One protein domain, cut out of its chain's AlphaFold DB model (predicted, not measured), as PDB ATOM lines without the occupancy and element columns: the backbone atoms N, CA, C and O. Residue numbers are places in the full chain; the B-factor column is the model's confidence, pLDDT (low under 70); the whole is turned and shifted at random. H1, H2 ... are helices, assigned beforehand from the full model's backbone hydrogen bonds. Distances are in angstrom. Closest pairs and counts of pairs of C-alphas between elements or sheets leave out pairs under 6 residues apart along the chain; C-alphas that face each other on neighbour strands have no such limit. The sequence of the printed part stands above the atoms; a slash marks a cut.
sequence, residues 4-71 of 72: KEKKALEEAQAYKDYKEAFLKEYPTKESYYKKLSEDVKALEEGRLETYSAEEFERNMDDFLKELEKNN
ATOM      1  N   LYS A   4     187.521 200.223 231.037       89.00
ATOM      2  CA  LYS A   4     186.607 200.336 229.894       89.00
ATOM      3  C   LYS A   4     186.942 199.337 228.785       89.00
ATOM      4  O   LYS A   4     186.042 198.694 228.260       89.00
ATOM      5  N   GLU A   5     188.223 199.182 228.453       88.38
ATOM      6  CA  GLU A   5     188.673 198.188 227.466       88.38
ATOM      7  C   GLU A   5     188.434 196.757 227.957       88.38
ATOM      8  O   GLU A   5     188.081 195.891 227.163       88.38
ATOM      9  N   LYS A   6     188.572 196.513 229.268       89.12
ATOM     10  CA  LYS A   6     188.270 195.212 229.878       89.12
ATOM     11  C   LYS A   6     186.794 194.854 229.775       89.12
ATOM     12  O   LYS A   6     186.482 193.786 229.264       89.12
ATOM     13  N   LYS A   7     185.911 195.780 230.151       91.25
ATOM     14  CA  LYS A   7     184.464 195.596 230.021       91.25
ATOM     15  C   LYS A   7     184.043 195.361 228.565       91.25
ATOM     16  O   LYS A   7     183.283 194.443 228.294       91.25
ATOM     17  N   ALA A   8     184.587 196.130 227.620       91.25
ATOM     18  CA  ALA A   8     184.277 195.959 226.201       91.25
ATOM     19  C   ALA A   8     184.715 194.586 225.653       91.25
ATOM     20  O   ALA A   8     184.029 194.008 224.813       91.25
ATOM     21  N   LEU A   9     185.846 194.051 226.126       92.12
ATOM     22  CA  LEU A   9     186.306 192.709 225.762       92.12
ATOM     23  C   LEU A   9     185.434 191.605 226.376       92.12
ATOM     24  O   LEU A   9     185.124 190.636 225.688       92.12
ATOM     25  N   GLU A  10     185.006 191.768 227.629       91.31
ATOM     26  CA  GLU A  10     184.068 190.853 228.297       91.31
ATOM     27  C   GLU A  10     182.709 190.826 227.575       91.31
ATOM     28  O   GLU A  10     182.198 189.752 227.261       91.31
ATOM     29  N   GLU A  11     182.166 191.992 227.215       91.50
ATOM     30  CA  GLU A  11     180.918 192.113 226.448       91.50
ATOM     31  C   GLU A  11     181.036 191.498 225.047       91.50
ATOM     32  O   GLU A  11     180.129 190.798 224.593       91.50
ATOM     33  N   ALA A  12     182.163 191.712 224.360       92.81
ATOM     34  CA  ALA A  12     182.402 191.133 223.040       92.81
ATOM     35  C   ALA A  12     182.471 189.598 223.086       92.81
ATOM     36  O   ALA A  12     181.936 188.934 222.195       92.81
ATOM     37  N   GLN A  13     183.105 189.039 224.122       92.19
ATOM     38  CA  GLN A  13     183.172 187.594 224.321       92.19
ATOM     39  C   GLN A  13     181.791 187.018 224.659       92.19
ATOM     40  O   GLN A  13     181.356 186.081 223.995       92.19
ATOM     41  N   ALA A  14     181.054 187.638 225.583       92.69
ATOM     42  CA  ALA A  14     179.695 187.220 225.927       92.69
ATOM     43  C   ALA A  14     178.753 187.243 224.710       92.69
ATOM     44  O   ALA A  14     177.978 186.311 224.495       92.69
ATOM     45  N   TYR A  15     178.851 188.274 223.864       90.25
ATOM     46  CA  TYR A  15     178.069 188.346 222.630       90.25
ATOM     47  C   TYR A  15     178.441 187.243 221.632       90.25
ATOM     48  O   TYR A  15     177.563 186.686 220.967       90.25
ATOM     49  N   LYS A  16     179.731 186.909 221.517       94.94
ATOM     50  CA  LYS A  16     180.188 185.808 220.667       94.94
ATOM     51  C   LYS A  16     179.598 184.477 221.135       94.94
ATOM     52  O   LYS A  16     179.033 183.761 220.311       94.94
ATOM     53  N   ASP A  17     179.669 184.196 222.432       94.81
ATOM     54  CA  ASP A  17     179.159 182.952 223.017       94.81
ATOM     55  C   ASP A  17     177.635 182.843 222.853       94.81
ATOM     56  O   ASP A  17     177.125 181.812 222.409       94.81
ATOM     57  N   TYR A  18     176.907 183.943 223.090       92.81
ATOM     58  CA  TYR A  18     175.472 184.032 222.808       92.81
ATOM     59  C   TYR A  18     175.161 183.731 221.339       92.81
ATOM     60  O   TYR A  18     174.272 182.939 221.038       92.81
ATOM     61  N   LYS A  19     175.901 184.339 220.405       92.62
ATOM     62  CA  LYS A  19     175.672 184.152 218.970       92.62
ATOM     63  C   LYS A  19     175.915 182.706 218.539       92.62
ATOM     64  O   LYS A  19     175.158 182.185 217.722       92.62
ATOM     65  N   GLU A  20     176.965 182.066 219.047       96.06
ATOM     66  CA  GLU A  20     177.264 180.664 218.746       96.06
ATOM     67  C   GLU A  20     176.175 179.729 219.288       96.06
ATOM     68  O   GLU A  20     175.706 178.853 218.557       96.06
ATOM     69  N   ALA A  21     175.705 179.956 220.519       95.25
ATOM     70  CA  ALA A  21     174.582 179.219 221.091       95.25
ATOM     71  C   ALA A  21     173.286 179.436 220.291       95.25
ATOM     72  O   ALA A  21     172.635 178.466 219.904       95.25
ATOM     73  N   PHE A  22     172.968 180.690 219.955       92.50
ATOM     74  CA  PHE A  22     171.790 181.053 219.171       92.50
ATOM     75  C   PHE A  22     171.787 180.368 217.803       92.50
ATOM     76  O   PHE A  22     170.779 179.806 217.400       92.50
ATOM     77  N   LEU A  23     172.912 180.370 217.082       94.88
ATOM     78  CA  LEU A  23     173.002 179.717 215.771       94.88
ATOM     79  C   LEU A  23     172.973 178.188 215.863       94.88
ATOM     80  O   LEU A  23     172.566 177.529 214.909       94.88
ATOM     81  N   LYS A  24     173.401 177.612 216.990       95.38
ATOM     82  CA  LYS A  24     173.293 176.171 217.242       95.38
ATOM     83  C   LYS A  24     171.845 175.757 217.506       95.38
ATOM     84  O   LYS A  24     171.420 174.712 217.022       95.38
ATOM     85  N   GLU A  25     171.113 176.557 218.272       93.69
ATOM     86  CA  GLU A  25     169.701 176.326 218.592       93.69
ATOM     87  C   GLU A  25     168.785 176.644 217.400       93.69
ATOM     88  O   GLU A  25     167.863 175.891 217.094       93.69
ATOM     89  N   TYR A  26     169.111 177.711 216.667       95.00
ATOM     90  CA  TYR A  26     168.368 178.225 215.521       95.00
ATOM     91  C   TYR A  26     169.252 178.266 214.265       95.00
ATOM     92  O   TYR A  26     169.655 179.343 213.807       95.00
ATOM     93  N   PRO A  27     169.556 177.102 213.659       92.62
ATOM     94  CA  PRO A  27     170.453 177.018 212.504       92.62
ATOM     95  C   PRO A  27     169.909 177.735 211.264       92.62
ATOM     96  O   PRO A  27     170.671 178.109 210.372       92.62
ATOM     97  N   THR A  28     168.592 177.941 211.186       95.50
ATOM     98  CA  THR A  28     167.947 178.668 210.089       95.50
ATOM     99  C   THR A  28     166.987 179.726 210.611       95.50
ATOM    100  O   THR A  28     166.393 179.593 211.683       95.50
ATOM    101  N   LYS A  29     166.750 180.760 209.798       93.94
ATOM    102  CA  LYS A  29     165.712 181.760 210.088       93.94
ATOM    103  C   LYS A  29     164.338 181.112 210.273       93.94
ATOM    104  O   LYS A  29     163.587 181.529 211.141       93.94
ATOM    105  N   GLU A  30     164.027 180.088 209.482       95.75
ATOM    106  CA  GLU A  30     162.765 179.353 209.582       95.75
ATOM    107  C   GLU A  30     162.612 178.663 210.943       95.75
ATOM    108  O   GLU A  30     161.555 178.779 211.558       95.75
ATOM    109  N   SER A  31     163.671 178.025 211.462       94.19
ATOM    110  CA  SER A  31     163.640 177.400 212.793       94.19
ATOM    111  C   SER A  31     163.377 178.413 213.912       94.19
ATOM    112  O   SER A  31     162.551 178.155 214.787       94.19
ATOM    113  N   TYR A  32     163.992 179.597 213.825       94.12
ATOM    114  CA  TYR A  32     163.747 180.700 214.753       94.12
ATOM    115  C   TYR A  32     162.299 181.197 214.684       94.12
ATOM    116  O   TYR A  32     161.613 181.255 215.701       94.12
ATOM    117  N   TYR A  33     161.797 181.510 213.485       94.88
ATOM    118  CA  TYR A  33     160.435 182.028 213.332       94.88
ATOM    119  C   TYR A  33     159.361 181.001 213.686       94.88
ATOM    120  O   TYR A  33     158.301 181.380 214.182       94.88
ATOM    121  N   LYS A  34     159.628 179.708 213.477       95.81
ATOM    122  CA  LYS A  34     158.737 178.641 213.932       95.81
ATOM    123  C   LYS A  34     158.613 178.645 215.455       95.81
ATOM    124  O   LYS A  34     157.494 178.692 215.956       95.81
ATOM    125  N   LYS A  35     159.741 178.656 216.173       94.62
ATOM    126  CA  LYS A  35     159.747 178.702 217.639       94.62
ATOM    127  C   LYS A  35     159.072 179.972 218.165       94.62
ATOM    128  O   LYS A  35     158.206 179.891 219.026       94.62
ATOM    129  N   LEU A  36     159.380 181.120 217.564       93.19
ATOM    130  CA  LEU A  36     158.753 182.392 217.919       93.19
ATOM    131  C   LEU A  36     157.226 182.359 217.741       93.19
ATOM    132  O   LEU A  36     156.497 182.852 218.592       93.19
ATOM    133  N   SER A  37     156.735 181.766 216.651       94.69
ATOM    134  CA  SER A  37     155.295 181.604 216.410       94.69
ATOM    135  C   SER A  37     154.627 180.716 217.467       94.69
ATOM    136  O   SER A  37     153.538 181.028 217.948       94.69
ATOM    137  N   GLU A  38     155.291 179.631 217.877       94.75
ATOM    138  CA  GLU A  38     154.818 178.756 218.956       94.75
ATOM    139  C   GLU A  38     154.752 179.493 220.302       94.75
ATOM    140  O   GLU A  38     153.769 179.337 221.028       94.75
ATOM    141  N   ASP A  39     155.747 180.327 220.608       92.88
ATOM    142  CA  ASP A  39     155.793 181.112 221.844       92.88
ATOM    143  C   ASP A  39     154.722 182.216 221.860       92.88
ATOM    144  O   ASP A  39     154.041 182.395 222.870       92.88
ATOM    145  N   VAL A  40     154.489 182.896 220.729       92.88
ATOM    146  CA  VAL A  40     153.384 183.864 220.580       92.88
ATOM    147  C   VAL A  40     152.036 183.177 220.785       92.88
ATOM    148  O   VAL A  40     151.203 183.667 221.541       92.88
ATOM    149  N   LYS A  41     151.830 182.005 220.180       94.81
ATOM    150  CA  LYS A  41     150.601 181.234 220.381       94.81
ATOM    151  C   LYS A  41     150.440 180.783 221.835       94.81
ATOM    152  O   LYS A  41     149.337 180.810 222.369       94.81
ATOM    153  N   ALA A  42     151.521 180.365 222.492       93.50
ATOM    154  CA  ALA A  42     151.487 180.005 223.905       93.50
ATOM    155  C   ALA A  42     151.119 181.201 224.795       93.50
ATOM    156  O   ALA A  42     150.372 181.018 225.755       93.50
ATOM    157  N   LEU A  43     151.589 182.403 224.455       92.56
ATOM    158  CA  LEU A  43     151.193 183.645 225.116       92.56
ATOM    159  C   LEU A  43     149.702 183.948 224.911       92.56
ATOM    160  O   LEU A  43     148.994 184.199 225.882       92.56
ATOM    161  N   GLU A  44     149.197 183.864 223.678       92.62
ATOM    162  CA  GLU A  44     147.768 184.061 223.377       92.62
ATOM    163  C   GLU A  44     146.867 183.047 224.097       92.62
ATOM    164  O   GLU A  44     145.773 183.382 224.547       92.62
ATOM    165  N   GLU A  45     147.335 181.805 224.245       95.81
ATOM    166  CA  GLU A  45     146.635 180.731 224.957       95.81
ATOM    167  C   GLU A  45     146.824 180.797 226.487       95.81
ATOM    168  O   GLU A  45     146.344 179.912 227.197       95.81
ATOM    169  N   GLY A  46     147.524 181.813 227.009       90.94
ATOM    170  CA  GLY A  46     147.768 182.005 228.442       90.94
ATOM    171  C   GLY A  46     148.676 180.947 229.078       90.94
ATOM    172  O   GLY A  46     148.694 180.800 230.296       90.94
ATOM    173  N   ARG A  47     149.415 180.180 228.266       92.19
ATOM    174  CA  ARG A  47     150.417 179.204 228.727       92.19
ATOM    175  C   ARG A  47     151.796 179.818 228.947       92.19
ATOM    176  O   ARG A  47     152.676 179.139 229.467       92.19
ATOM    177  N   LEU A  48     151.993 181.054 228.499       88.31
ATOM    178  CA  LEU A  48     153.211 181.822 228.703       88.31
ATOM    179  C   LEU A  48     152.844 183.115 229.430       88.31
ATOM    180  O   LEU A  48     151.932 183.823 229.008       88.31
ATOM    181  N   GLU A  49     153.543 183.406 230.522       83.31
ATOM    182  CA  GLU A  49     153.373 184.652 231.264       83.31
ATOM    183  C   GLU A  49     154.308 185.720 230.696       83.31
ATOM    184  O   GLU A  49     155.453 185.441 230.331       83.31
ATOM    185  N   THR A  50     153.825 186.957 230.621       81.12
ATOM    186  CA  THR A  50     154.672 188.122 230.380       81.12
ATOM    187  C   THR A  50     154.885 188.867 231.683       81.12
ATOM    188  O   THR A  50     153.956 189.057 232.466       81.12
ATOM    189  N   TYR A  51     156.111 189.331 231.885       79.81
ATOM    190  CA  TYR A  51     156.462 190.219 232.985       79.81
ATOM    191  C   TYR A  51     156.853 191.572 232.406       79.81
ATOM    192  O   TYR A  51     157.517 191.652 231.367       79.81
ATOM    193  N   SER A  52     156.458 192.649 233.077       82.69
ATOM    194  CA  SER A  52     157.096 193.946 232.858       82.69
ATOM    195  C   SER A  52     158.578 193.878 233.251       82.69
ATOM    196  O   SER A  52     158.986 193.018 234.030       82.69
ATOM    197  N   ALA A  53     159.400 194.800 232.741       76.00
ATOM    198  CA  ALA A  53     160.819 194.858 233.110       76.00
ATOM    199  C   ALA A  53     161.018 194.974 234.638       76.00
ATOM    200  O   ALA A  53     161.882 194.309 235.199       76.00
ATOM    201  N   GLU A  54     160.160 195.739 235.319       78.19
ATOM    202  CA  GLU A  54     160.183 195.919 236.779       78.19
ATOM    203  C   GLU A  54     159.741 194.663 237.557       78.19
ATOM    204  O   GLU A  54     160.174 194.430 238.687       78.19
ATOM    205  N   GLU A  55     158.839 193.852 236.997       78.50
ATOM    206  CA  GLU A  55     158.468 192.548 237.570       78.50
ATOM    207  C   GLU A  55     159.555 191.506 237.327       78.50
ATOM    208  O   GLU A  55     159.855 190.726 238.224       78.50
ATOM    209  N   PHE A  56     160.189 191.532 236.153       78.69
ATOM    210  CA  PHE A  56     161.317 190.664 235.844       78.69
ATOM    211  C   PHE A  56     162.497 190.919 236.787       78.69
ATOM    212  O   PHE A  56     163.020 189.967 237.351       78.69
ATOM    213  N   GLU A  57     162.877 192.180 237.023       76.94
ATOM    214  CA  GLU A  57     163.954 192.527 237.964       76.94
ATOM    215  C   GLU A  57     163.654 192.045 239.391       76.94
ATOM    216  O   GLU A  57     164.501 191.404 240.010       76.94
ATOM    217  N   ARG A  58     162.430 192.263 239.892       78.06
ATOM    218  CA  ARG A  58     162.026 191.781 241.226       78.06
ATOM    219  C   ARG A  58     162.032 190.257 241.323       78.06
ATOM    220  O   ARG A  58     162.579 189.709 242.277       78.06
ATOM    221  N   ASN A  59     161.470 189.577 240.327       76.69
ATOM    222  CA  ASN A  59     161.422 188.117 240.296       76.69
ATOM    223  C   ASN A  59     162.822 187.507 240.142       76.69
ATOM    224  O   ASN A  59     163.098 186.456 240.714       76.69
ATOM    225  N   MET A  60     163.719 188.164 239.403       77.19
ATOM    226  CA  MET A  60     165.100 187.722 239.225       77.19
ATOM    227  C   MET A  60     165.921 187.908 240.505       77.19
ATOM    228  O   MET A  60     166.666 187.003 240.870       77.19
ATOM    229  N   ASP A  61     165.745 189.018 241.227       74.62
ATOM    230  CA  ASP A  61     166.357 189.217 242.547       74.62
ATOM    231  C   ASP A  61     165.906 188.149 243.549       74.62
ATOM    232  O   ASP A  61     166.708 187.646 244.339       74.62
ATOM    233  N   ASP A  62     164.626 187.785 243.528       78.69
ATOM    234  CA  ASP A  62     164.091 186.757 244.416       78.69
ATOM    235  C   ASP A  62     164.553 185.350 244.010       78.69
ATOM    236  O   ASP A  62     164.954 184.573 244.878       78.69
ATOM    237  N   PHE A  63     164.638 185.060 242.710       75.19
ATOM    238  CA  PHE A  63     165.233 183.827 242.189       75.19
ATOM    239  C   PHE A  63     166.721 183.691 242.555       75.19
ATOM    240  O   PHE A  63     167.161 182.631 243.000       75.19
ATOM    241  N   LEU A  64     167.503 184.768 242.436       79.94
ATOM    242  CA  LEU A  64     168.917 184.783 242.829       79.94
ATOM    243  C   LEU A  64     169.088 184.544 244.335       79.94
ATOM    244  O   LEU A  64     169.947 183.758 244.735       79.94
ATOM    245  N   LYS A  65     168.231 185.140 245.176       79.19
ATOM    246  CA  LYS A  65     168.215 184.863 246.625       79.19
ATOM    247  C   LYS A  65     167.827 183.417 246.935       79.19
ATOM    248  O   LYS A  65     168.311 182.857 247.919       79.19
ATOM    249  N   GLU A  66     166.924 182.814 246.162       76.38
ATOM    250  CA  GLU A  66     166.574 181.397 246.316       76.38
ATOM    251  C   GLU A  66     167.726 180.469 245.917       76.38
ATOM    252  O   GLU A  66     167.967 179.479 246.609       76.38
ATOM    253  N   LEU A  67     168.477 180.796 244.864       72.50
ATOM    254  CA  LEU A  67     169.684 180.057 244.489       72.50
ATOM    255  C   LEU A  67     170.767 180.146 245.574       72.50
ATOM    256  O   LEU A  67     171.297 179.111 245.977       72.50
ATOM    257  N   GLU A  68     171.022 181.339 246.125       73.81
ATOM    258  CA  GLU A  68     171.964 181.517 247.244       73.81
ATOM    259  C   GLU A  68     171.548 180.724 248.491       73.81
ATOM    260  O   GLU A  68     172.382 180.102 249.149       73.81
ATOM    261  N   LYS A  69     170.250 180.693 248.821       71.62
ATOM    262  CA  LYS A  69     169.741 179.916 249.965       71.62
ATOM    263  C   LYS A  69     169.898 178.407 249.785       71.62
ATOM    264  O   LYS A  69     170.012 177.696 250.783       71.62
ATOM    265  N   ASN A  70     169.891 177.923 248.546       71.25
ATOM    266  CA  ASN A  70     170.004 176.503 248.227       71.25
ATOM    267  C   ASN A  70     171.457 176.024 248.012       71.25
ATOM    268  O   ASN A  70     171.647 174.836 247.756       71.25
ATOM    269  N   ASN A  71     172.473 176.886 248.194       49.19
ATOM    270  CA  ASN A  71     173.907 176.542 248.133       49.19
ATOM    271  C   ASN A  71     174.315 175.774 246.852       49.19
ATOM    272  O   ASN A  71     174.972 174.730 246.922       49.19
TER     273      ASN A  71
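Overview. This is residues 4 to 71 of the 72 residues of an uncharacterized protein of Helicobacter sp. 11S02629-2 (UniProt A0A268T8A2). Three separate helices follow one another as the sides of an open, C-shaped frame with a hollow middle. H1 and H2 meet near their ends at a corner, and beyond the far end of H2 a stretch with no named element, residues 45 to 52, leads back to H3, which lies across the opening from H1. The printed part has 68 residues, with three named helices in the order H1, H2, H3 and no named strand, and its class is all helix. It is only just extended, close to loose, with a radius of gyration of the C-alphas of 16.7 A and spans of 41 by 33 by 24 A.

Along the chain. H1, residues 4 to 25, begins at C-alpha 4 at (186.607, 200.336, 229.894) and is 31.5 A long from first to last C-alpha. H2, residues 29 to 44, is 22.4 A long and begins at C-alpha 29 at (165.712, 181.760, 210.088). H3, residues 53 to 69, is 24.2 A long and ends at C-alpha 69 at (169.741, 179.916, 249.965).

Arrangement. H1 touches no helix but is near H2; their closest C-alphas are 8.3 A apart. H1 and H3 are apart, and so are H2 and H3. Residues 4 to 21 of H1 stand free, as do residues 41 to 46, of which 41 to 44 belong to H2. Residues 52 to 58 and 60 to 71 also stand free, of which 53 to 58 and 60 to 69 belong to H3. In H1, H2 and H3 every O i to N i+4 pair is within hydrogen-bond range.

Size, cuts and confidence. The two C-alphas farthest apart, those of Glu 5 and Glu 45, are 45.6 A apart. The printed part has no cut. The link from H1 to H2 is tight, with 3 residues, and the link from H2 to H3 is short, with 8. The mean pLDDT is 87.4 for the printed part and 77 for H3; residue 71 is under 70.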